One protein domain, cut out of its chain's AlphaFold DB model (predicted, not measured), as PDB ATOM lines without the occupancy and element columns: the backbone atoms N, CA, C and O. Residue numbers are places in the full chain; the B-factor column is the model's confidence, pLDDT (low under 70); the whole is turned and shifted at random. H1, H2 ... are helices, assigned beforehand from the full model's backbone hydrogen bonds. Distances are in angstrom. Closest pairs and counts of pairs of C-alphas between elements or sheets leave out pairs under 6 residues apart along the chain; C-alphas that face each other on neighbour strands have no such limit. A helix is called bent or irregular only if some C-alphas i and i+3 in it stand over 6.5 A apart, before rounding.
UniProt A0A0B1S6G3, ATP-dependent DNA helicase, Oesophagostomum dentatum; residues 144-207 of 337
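AT A GLANCE: This is residues 144 to 207 of the 337 residues of the protein "ATP-dependent DNA helicase" of Oesophagostomum dentatum (UniProt A0A0B1S6G3). One long helix, H2, bent to an open L near its middle, makes most of the length; the short helix H1 folds back from its first end as the second limb of a V, and a tail without named elements, residues 198 to 207, carries on from its other end. The limbs do not pack into a core. The printed part has 64 residues with two named helices, H1 then H2, and no named strand; its class is all helix. It is extended, with a radius of gyration of the C-alphas of 20.6 A and spans of 65 by 28 by 10 A.

IN THESE COORDINATES: Find C-alpha 144 at (-7.720, -38.845, 36.873); from there H1 runs through residues 144 to 154, 15.2 A long. H2, residues 159 to 197, was assigned as one helix by its hydrogen bonds but is bent: C-alphas 181 and 184 are 7.0 A apart. Its arm H2a, residues 159 to 181, starts at C-alpha 159, (11.861, -22.618, 34.187), and is 34.7 A long; it is irregular, with C-alphas 178 and 181 6.7 A apart. The arm H2b, residues 184 to 197, is 20.1 A long and ends at C-alpha 197, (-11.352, -55.513, 62.359).

HOW THE PARTS SIT: H1 and H2a are close but not clearly touching: their closest C-alphas, of Arg 154 and Glu 162, are 7.8 A apart. They run opposite ways at a steep tilt of 47 degrees. H2a and H2b are only just about perpendicular, at 72 degrees. H1 and H2b are apart. In H1 and H2b every O i to N i+4 pair is within hydrogen-bond range; in H2a 17 of 19 are.

THE WHOLE: The two C-alphas farthest apart, of Asn 158 and Gln 205, are 64.6 A apart. The printed part has no cut, and the link from H1 to H2 is tight. Look to residues 175 to 187 for the model's low confidence, with pLDDT under 70; the mean of the printed part is 76.6.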
ATOM      1  N   ASP A 144      -8.151 -38.949  38.264       78.50
ATOM      2  CA  ASP A 144      -7.720 -38.845  36.873       78.50
ATOM      3  C   ASP A 144      -7.914 -37.433  36.317       78.50
ATOM      4  O   ASP A 144      -7.000 -36.923  35.665       78.50
ATOM      5  N   GLU A 145      -9.015 -36.766  36.667       79.56
ATOM      6  CA  GLU A 145      -9.262 -35.364  36.305       79.56
ATOM      7  C   GLU A 145      -8.244 -34.426  36.964       79.56
ATOM      8  O   GLU A 145      -7.621 -33.610  36.284       79.56
ATOM      9  N   GLU A 146      -7.966 -34.607  38.258       73.62
ATOM     10  CA  GLU A 146      -6.960 -33.809  38.972       73.62
ATOM     11  C   GLU A 146      -5.544 -34.037  38.430       73.62
ATOM     12  O   GLU A 146      -4.729 -33.112  38.338       73.62
ATOM     13  N   ARG A 147      -5.231 -35.270  38.010       77.25
ATOM     14  CA  ARG A 147      -3.950 -35.582  37.363       77.25
ATOM     15  C   ARG A 147      -3.829 -34.894  36.007       77.25
ATOM     16  O   ARG A 147      -2.759 -34.373  35.688       77.25
ATOM     17  N   GLU A 148      -4.886 -34.901  35.205       82.12
ATOM     18  CA  GLU A 148      -4.896 -34.239  33.903       82.12
ATOM     19  C   GLU A 148      -4.791 -32.717  34.053       82.12
ATOM     20  O   GLU A 148      -3.965 -32.080  33.391       82.12
ATOM     21  N   HIS A 149      -5.518 -32.148  35.013       78.69
ATOM     22  CA  HIS A 149      -5.443 -30.740  35.377       78.69
ATOM     23  C   HIS A 149      -4.032 -30.341  35.845       78.69
ATOM     24  O   HIS A 149      -3.464 -29.359  35.356       78.69
ATOM     25  N   GLY A 150      -3.401 -31.150  36.703       75.31
ATOM     26  CA  GLY A 150      -2.015 -30.953  37.139       75.31
ATOM     27  C   GLY A 150      -0.998 -31.026  35.993       75.31
ATOM     28  O   GLY A 150      -0.079 -30.206  35.920       75.31
ATOM     29  N   ASN A 151      -1.179 -31.951  35.045       81.12
ATOM     30  CA  ASN A 151      -0.337 -32.044  33.848       81.12
ATOM     31  C   ASN A 151      -0.500 -30.816  32.938       81.12
ATOM     32  O   ASN A 151       0.491 -30.280  32.437       81.12
ATOM     33  N   ALA A 152      -1.733 -30.332  32.766       82.81
ATOM     34  CA  ALA A 152      -2.019 -29.130  31.990       82.81
ATOM     35  C   ALA A 152      -1.405 -27.868  32.620       82.81
ATOM     36  O   ALA A 152      -0.920 -26.996  31.899       82.81
ATOM     37  N   MET A 153      -1.376 -27.769  33.954       75.06
ATOM     38  CA  MET A 153      -0.675 -26.682  34.650       75.06
ATOM     39  C   MET A 153       0.840 -26.774  34.485       75.06
ATOM     40  O   MET A 153       1.489 -25.761  34.229       75.06
ATOM     41  N   ARG A 154       1.406 -27.984  34.561       74.19
ATOM     42  CA  ARG A 154       2.846 -28.213  34.386       74.19
ATOM     43  C   ARG A 154       3.329 -27.812  32.991       74.19
ATOM     44  O   ARG A 154       4.426 -27.282  32.857       74.19
ATOM     45  N   ALA A 155       2.489 -27.983  31.971       78.25
ATOM     46  CA  ALA A 155       2.778 -27.545  30.605       78.25
ATOM     47  C   ALA A 155       2.826 -26.010  30.436       78.25
ATOM     48  O   ALA A 155       3.365 -25.525  29.444       78.25
ATOM     49  N   LYS A 156       2.271 -25.237  31.380       84.19
ATOM     50  CA  LYS A 156       2.250 -23.760  31.349       84.19
ATOM     51  C   LYS A 156       3.352 -23.124  32.201       84.19
ATOM     52  O   LYS A 156       3.347 -21.911  32.407       84.19
ATOM     53  N   MET A 157       4.255 -23.935  32.738       83.62
ATOM     54  CA  MET A 157       5.165 -23.527  33.795       83.62
ATOM     55  C   MET A 157       6.447 -22.899  33.245       83.62
ATOM     56  O   MET A 157       6.936 -23.294  32.187       83.62
ATOM     57  N   ASN A 158       6.987 -21.904  33.953       87.62
ATOM     58  CA  ASN A 158       8.284 -21.318  33.607       87.62
ATOM     59  C   ASN A 158       9.449 -22.102  34.248       87.62
ATOM     60  O   ASN A 158       9.240 -22.919  35.145       87.62
ATOM     61  N   ALA A 159      10.678 -21.846  33.790       83.44
ATOM     62  CA  ALA A 159      11.861 -22.618  34.187       83.44
ATOM     63  C   ALA A 159      12.144 -22.590  35.704       83.44
ATOM     64  O   ALA A 159      12.555 -23.602  36.272       83.44
ATOM     65  N   ASP A 160      11.875 -21.469  36.378       79.19
ATOM     66  CA  ASP A 160      12.098 -21.335  37.823       79.19
ATOM     67  C   ASP A 160      11.071 -22.143  38.629       79.19
ATOM     68  O   ASP A 160      11.411 -22.828  39.596       79.19
ATOM     69  N   GLN A 161       9.805 -22.116  38.207       76.50
ATOM     70  CA  GLN A 161       8.749 -22.941  38.793       76.50
ATOM     71  C   GLN A 161       9.017 -24.436  38.555       76.50
ATOM     72  O   GLN A 161       8.812 -25.249  39.458       76.50
ATOM     73  N   GLU A 162       9.524 -24.803  37.374       84.81
ATOM     74  CA  GLU A 162       9.932 -26.174  37.049       84.81
ATOM     75  C   GLU A 162      11.051 -26.684  37.950       84.81
ATOM     76  O   GLU A 162      10.936 -27.787  38.490       84.81
ATOM     77  N   ALA A 163      12.069 -25.860  38.204       81.62
ATOM     78  CA  ALA A 163      13.154 -26.205  39.114       81.62
ATOM     79  C   ALA A 163      12.655 -26.460  40.550       81.62
ATOM     80  O   ALA A 163      13.052 -27.442  41.181       81.62
ATOM     81  N   ILE A 164      11.740 -25.624  41.058       79.44
ATOM     82  CA  ILE A 164      11.165 -25.783  42.406       79.44
ATOM     83  C   ILE A 164      10.336 -27.067  42.501       79.44
ATOM     84  O   ILE A 164      10.484 -27.837  43.452       79.44
ATOM     85  N   ILE A 165       9.473 -27.326  41.516       78.69
ATOM     86  CA  ILE A 165       8.634 -28.527  41.513       78.69
ATOM     87  C   ILE A 165       9.482 -29.795  41.373       78.69
ATOM     88  O   ILE A 165       9.211 -30.782  42.061       78.69
ATOM     89  N   ALA A 166      10.520 -29.781  40.534       82.69
ATOM     90  CA  ALA A 166      11.448 -30.901  40.399       82.69
ATOM     91  C   ALA A 166      12.125 -31.235  41.739       82.69
ATOM     92  O   ALA A 166      12.102 -32.393  42.155       82.69
ATOM     93  N   TYR A 167      12.615 -30.219  42.453       82.50
ATOM     94  CA  TYR A 167      13.217 -30.384  43.776       82.50
ATOM     95  C   TYR A 167      12.231 -30.951  44.812       82.50
ATOM     96  O   TYR A 167      12.576 -31.841  45.589       82.50
ATOM     97  N   ILE A 168      10.975 -30.487  44.817       80.00
ATOM     98  CA  ILE A 168       9.938 -31.021  45.715       80.00
ATOM     99  C   ILE A 168       9.677 -32.504  45.422       80.00
ATOM    100  O   ILE A 168       9.623 -33.314  46.347       80.00
ATOM    101  N   PHE A 169       9.541 -32.883  44.147       78.94
ATOM    102  CA  PHE A 169       9.323 -34.282  43.770       78.94
ATOM    103  C   PHE A 169      10.518 -35.177  44.103       78.94
ATOM    104  O   PHE A 169      10.312 -36.301  44.562       78.94
ATOM    105  N   GLU A 170      11.740 -34.678  43.933       86.50
ATOM    106  CA  GLU A 170      12.962 -35.361  44.356       86.50
ATOM    107  C   GLU A 170      12.950 -35.613  45.871       86.50
ATOM    108  O   GLU A 170      13.081 -36.757  46.304       86.50
ATOM    109  N   LYS A 171      12.653 -34.594  46.689       76.56
ATOM    110  CA  LYS A 171      12.566 -34.740  48.154       76.56
ATOM    111  C   LYS A 171      11.450 -35.682  48.607       76.56
ATOM    112  O   LYS A 171      11.608 -36.398  49.598       76.56
ATOM    113  N   ILE A 172      10.325 -35.725  47.889       72.50
ATOM    114  CA  ILE A 172       9.247 -36.696  48.135       72.50
ATOM    115  C   ILE A 172       9.709 -38.120  47.791       72.50
ATOM    116  O   ILE A 172       9.407 -39.056  48.535       72.50
ATOM    117  N   ALA A 173      10.444 -38.298  46.691       72.94
ATOM    118  CA  ALA A 173      10.985 -39.592  46.285       72.94
ATOM    119  C   ALA A 173      12.059 -40.098  47.264       72.94
ATOM    120  O   ALA A 173      12.024 -41.265  47.653       72.94
ATOM    121  N   GLU A 174      12.947 -39.218  47.731       73.50
ATOM    122  CA  GLU A 174      13.923 -39.513  48.785       73.50
ATOM    123  C   GLU A 174      13.229 -39.935  50.087       73.50
ATOM    124  O   GLU A 174      13.571 -40.975  50.648       73.50
ATOM    125  N   ARG A 175      12.191 -39.205  50.530       64.56
ATOM    126  CA  ARG A 175      11.376 -39.600  51.696       64.56
ATOM    127  C   ARG A 175      10.751 -40.980  51.516       64.56
ATOM    128  O   ARG A 175      10.848 -41.802  52.418       64.56
ATOM    129  N   ARG A 176      10.167 -41.261  50.346       57.72
ATOM    130  CA  ARG A 176       9.601 -42.583  50.019       57.72
ATOM    131  C   ARG A 176      10.654 -43.692  50.012       57.72
ATOM    132  O   ARG A 176      10.333 -44.825  50.358       57.72
ATOM    133  N   SER A 177      11.896 -43.386  49.636       54.88
ATOM    134  CA  SER A 177      13.009 -44.338  49.688       54.88
ATOM    135  C   SER A 177      13.477 -44.604  51.121       54.88
ATOM    136  O   SER A 177      13.740 -45.757  51.451       54.88
ATOM    137  N   SER A 178      13.522 -43.588  51.987       53.00
ATOM    138  CA  SER A 178      13.844 -43.751  53.416       53.00
ATOM    139  C   SER A 178      12.760 -44.509  54.195       53.00
ATOM    140  O   SER A 178      13.063 -45.162  55.188       53.00
ATOM    141  N   THR A 179      11.506 -44.481  53.734       48.34
ATOM    142  CA  THR A 179      10.388 -45.250  54.317       48.34
ATOM    143  C   THR A 179      10.419 -46.743  53.947       48.34
ATOM    144  O   THR A 179       9.851 -47.561  54.663       48.34
ATOM    145  N   ARG A 180      11.115 -47.159  52.875       50.12
ATOM    146  CA  ARG A 180      11.066 -48.550  52.368       50.12
ATOM    147  C   ARG A 180      11.669 -49.614  53.292       50.12
ATOM    148  O   ARG A 180      11.294 -50.773  53.168       50.12
ATOM    149  N   SER A 181      12.548 -49.251  54.225       48.69
ATOM    150  CA  SER A 181      13.054 -50.175  55.254       48.69
ATOM    151  C   SER A 181      12.062 -50.415  56.405       48.69
ATOM    152  O   SER A 181      12.136 -51.467  57.029       48.69
ATOM    153  N   ASN A 182      11.100 -49.508  56.628       51.72
ATOM    154  CA  ASN A 182       9.982 -49.686  57.574       51.72
ATOM    155  C   ASN A 182       8.682 -50.155  56.890       51.72
ATOM    156  O   ASN A 182       7.801 -50.690  57.556       51.72
ATOM    157  N   ALA A 183       8.577 -50.015  55.563       55.25
ATOM    158  CA  ALA A 183       7.358 -50.290  54.800       55.25
ATOM    159  C   ALA A 183       6.866 -51.743  54.901       55.25
ATOM    160  O   ALA A 183       5.668 -51.958  54.990       55.25
ATOM    161  N   VAL A 184       7.759 -52.739  54.944       59.09
ATOM    162  CA  VAL A 184       7.345 -54.156  55.050       59.09
ATOM    163  C   VAL A 184       6.743 -54.462  56.428       59.09
ATOM    164  O   VAL A 184       5.805 -55.245  56.538       59.09
ATOM    165  N   VAL A 185       7.258 -53.835  57.489       61.09
ATOM    166  CA  VAL A 185       6.725 -53.999  58.852       61.09
ATOM    167  C   VAL A 185       5.391 -53.260  58.993       61.09
ATOM    168  O   VAL A 185       4.451 -53.809  59.564       61.09
ATOM    169  N   GLU A 186       5.283 -52.058  58.422       65.31
ATOM    170  CA  GLU A 186       4.046 -51.266  58.399       65.31
ATOM    171  C   GLU A 186       2.942 -51.918  57.545       65.31
ATOM    172  O   GLU A 186       1.794 -51.962  57.983       65.31
ATOM    173  N   GLU A 187       3.270 -52.481  56.375       67.62
ATOM    174  CA  GLU A 187       2.324 -53.213  55.515       67.62
ATOM    175  C   GLU A 187       1.790 -54.472  56.216       67.62
ATOM    176  O   GLU A 187       0.578 -54.691  56.243       67.62
ATOM    177  N   ASN A 188       2.664 -55.246  56.870       77.44
ATOM    178  CA  ASN A 188       2.259 -56.433  57.630       77.44
ATOM    179  C   ASN A 188       1.389 -56.080  58.850       77.44
ATOM    180  O   ASN A 188       0.447 -56.805  59.173       77.44
ATOM    181  N   PHE A 189       1.684 -54.971  59.537       81.19
ATOM    182  CA  PHE A 189       0.868 -54.507  60.659       81.19
ATOM    183  C   PHE A 189      -0.501 -53.997  60.190       81.19
ATOM    184  O   PHE A 189      -1.517 -54.337  60.794       81.19
ATOM    185  N   ALA A 190      -0.553 -53.240  59.090       84.00
ATOM    186  CA  ALA A 190      -1.805 -52.760  58.513       84.00
ATOM    187  C   ALA A 190      -2.721 -53.919  58.084       84.00
ATOM    188  O   ALA A 190      -3.915 -53.900  58.384       84.00
ATOM    189  N   GLU A 191      -2.167 -54.956  57.447       86.00
ATOM    190  CA  GLU A 191      -2.921 -56.165  57.100       86.00
ATOM    191  C   GLU A 191      -3.445 -56.886  58.352       86.00
ATOM    192  O   GLU A 191      -4.593 -57.331  58.381       86.00
ATOM    193  N   TRP A 192      -2.639 -56.964  59.415       87.50
ATOM    194  CA  TRP A 192      -3.069 -57.557  60.680       87.50
ATOM    195  C   TRP A 192      -4.225 -56.779  61.329       87.50
ATOM    196  O   TRP A 192      -5.208 -57.394  61.743       87.50
ATOM    197  N   VAL A 193      -4.160 -55.440  61.366       88.00
ATOM    198  CA  VAL A 193      -5.244 -54.591  61.899       88.00
ATOM    199  C   VAL A 193      -6.537 -54.773  61.096       88.00
ATOM    200  O   VAL A 193      -7.614 -54.842  61.686       88.00
ATOM    201  N   LEU A 194      -6.445 -54.906  59.768       90.00
ATOM    202  CA  LEU A 194      -7.609 -55.180  58.917       90.00
ATOM    203  C   LEU A 194      -8.240 -56.539  59.236       90.00
ATOM    204  O   LEU A 194      -9.452 -56.618  59.429       90.00
ATOM    205  N   LYS A 195      -7.430 -57.596  59.364       88.31
ATOM    206  CA  LYS A 195      -7.927 -58.929  59.742       88.31
ATOM    207  C   LYS A 195      -8.567 -58.931  61.129       88.31
ATOM    208  O   LYS A 195      -9.584 -59.595  61.322       88.31
ATOM    209  N   LEU A 196      -8.005 -58.177  62.080       89.06
ATOM    210  CA  LEU A 196      -8.594 -57.993  63.408       89.06
ATOM    211  C   LEU A 196      -9.977 -57.339  63.305       89.06
ATOM    212  O   LEU A 196     -10.934 -57.854  63.876       89.06
ATOM    213  N   GLY A 197     -10.091 -56.240  62.552       86.75
ATOM    214  CA  GLY A 197     -11.352 -55.513  62.359       86.75
ATOM    215  C   GLY A 197     -12.428 -56.323  61.631       86.75
ATOM    216  O   GLY A 197     -13.610 -56.182  61.938       86.75
ATOM    217  N   ASN A 198     -12.025 -57.212  60.723       89.00
ATOM    218  CA  ASN A 198     -12.932 -58.109  60.004       89.00
ATOM    219  C   ASN A 198     -13.311 -59.374  60.797       89.00
ATOM    220  O   ASN A 198     -14.150 -60.147  60.338       89.00
ATOM    221  N   GLY A 199     -12.693 -59.621  61.958       87.06
ATOM    222  CA  GLY A 199     -12.900 -60.856  62.721       87.06
ATOM    223  C   GLY A 199     -12.324 -62.107  62.043       87.06
ATOM    224  O   GLY A 199     -12.801 -63.212  62.282       87.06
ATOM    225  N   GLU A 200     -11.315 -61.941  61.185       88.94
ATOM    226  CA  GLU A 200     -10.670 -63.027  60.429       88.94
ATOM    227  C   GLU A 200      -9.496 -63.671  61.186       88.94
ATOM    228  O   GLU A 200      -8.949 -64.682  60.745       88.94
ATOM    229  N   LEU A 201      -9.073 -63.077  62.307       86.81
ATOM    230  CA  LEU A 201      -7.987 -63.610  63.126       86.81
ATOM    231  C   LEU A 201      -8.476 -64.758  64.010       86.81
ATOM    232  O   LEU A 201      -9.532 -64.678  64.637       86.81
ATOM    233  N   GLU A 202      -7.661 -65.808  64.100       81.81
ATOM    234  CA  GLU A 202      -7.883 -66.888  65.056       81.81
ATOM    235  C   GLU A 202      -7.829 -66.320  66.480       81.81
ATOM    236  O   GLU A 202      -6.868 -65.645  66.864       81.81
ATOM    237  N   SER A 203      -8.885 -66.576  67.252       83.38
ATOM    238  CA  SER A 203      -8.945 -66.222  68.664       83.38
ATOM    239  C   SER A 203      -8.796 -67.473  69.522       83.38
ATOM    240  O   SER A 203      -9.429 -68.502  69.283       83.38
ATOM    241  N   GLU A 204      -7.965 -67.373  70.553       80.56
ATOM    242  CA  GLU A 204      -7.890 -68.357  71.627       80.56
ATOM    243  C   GLU A 204      -8.457 -67.697  72.882       80.56
ATOM    244  O   GLU A 204      -7.932 -66.688  73.341       80.56
ATOM    245  N   GLN A 205      -9.549 -68.238  73.437       80.62
ATOM    246  CA  GLN A 205     -10.189 -67.700  74.652       80.62
ATOM    247  C   GLN A 205     -10.561 -66.206  74.549       80.62
ATOM    248  O   GLN A 205     -10.296 -65.441  75.470       80.62
ATOM    249  N   GLU A 206     -11.149 -65.785  73.422       82.81
ATOM    250  CA  GLU A 206     -11.510 -64.377  73.144       82.81
ATOM    251  C   GLU A 206     -10.313 -63.409  73.071       82.81
ATOM    252  O   GLU A 206     -10.489 -62.196  72.987       82.81
ATOM    253  N   MET A 207      -9.087 -63.934  73.039       82.56
ATOM    254  CA  MET A 207      -7.863 -63.154  72.908       82.56
ATOM    255  C   MET A 207      -7.251 -63.380  71.529       82.56
ATOM    256  O   MET A 207      -7.190 -64.502  71.022       82.56
TER     257      MET A 207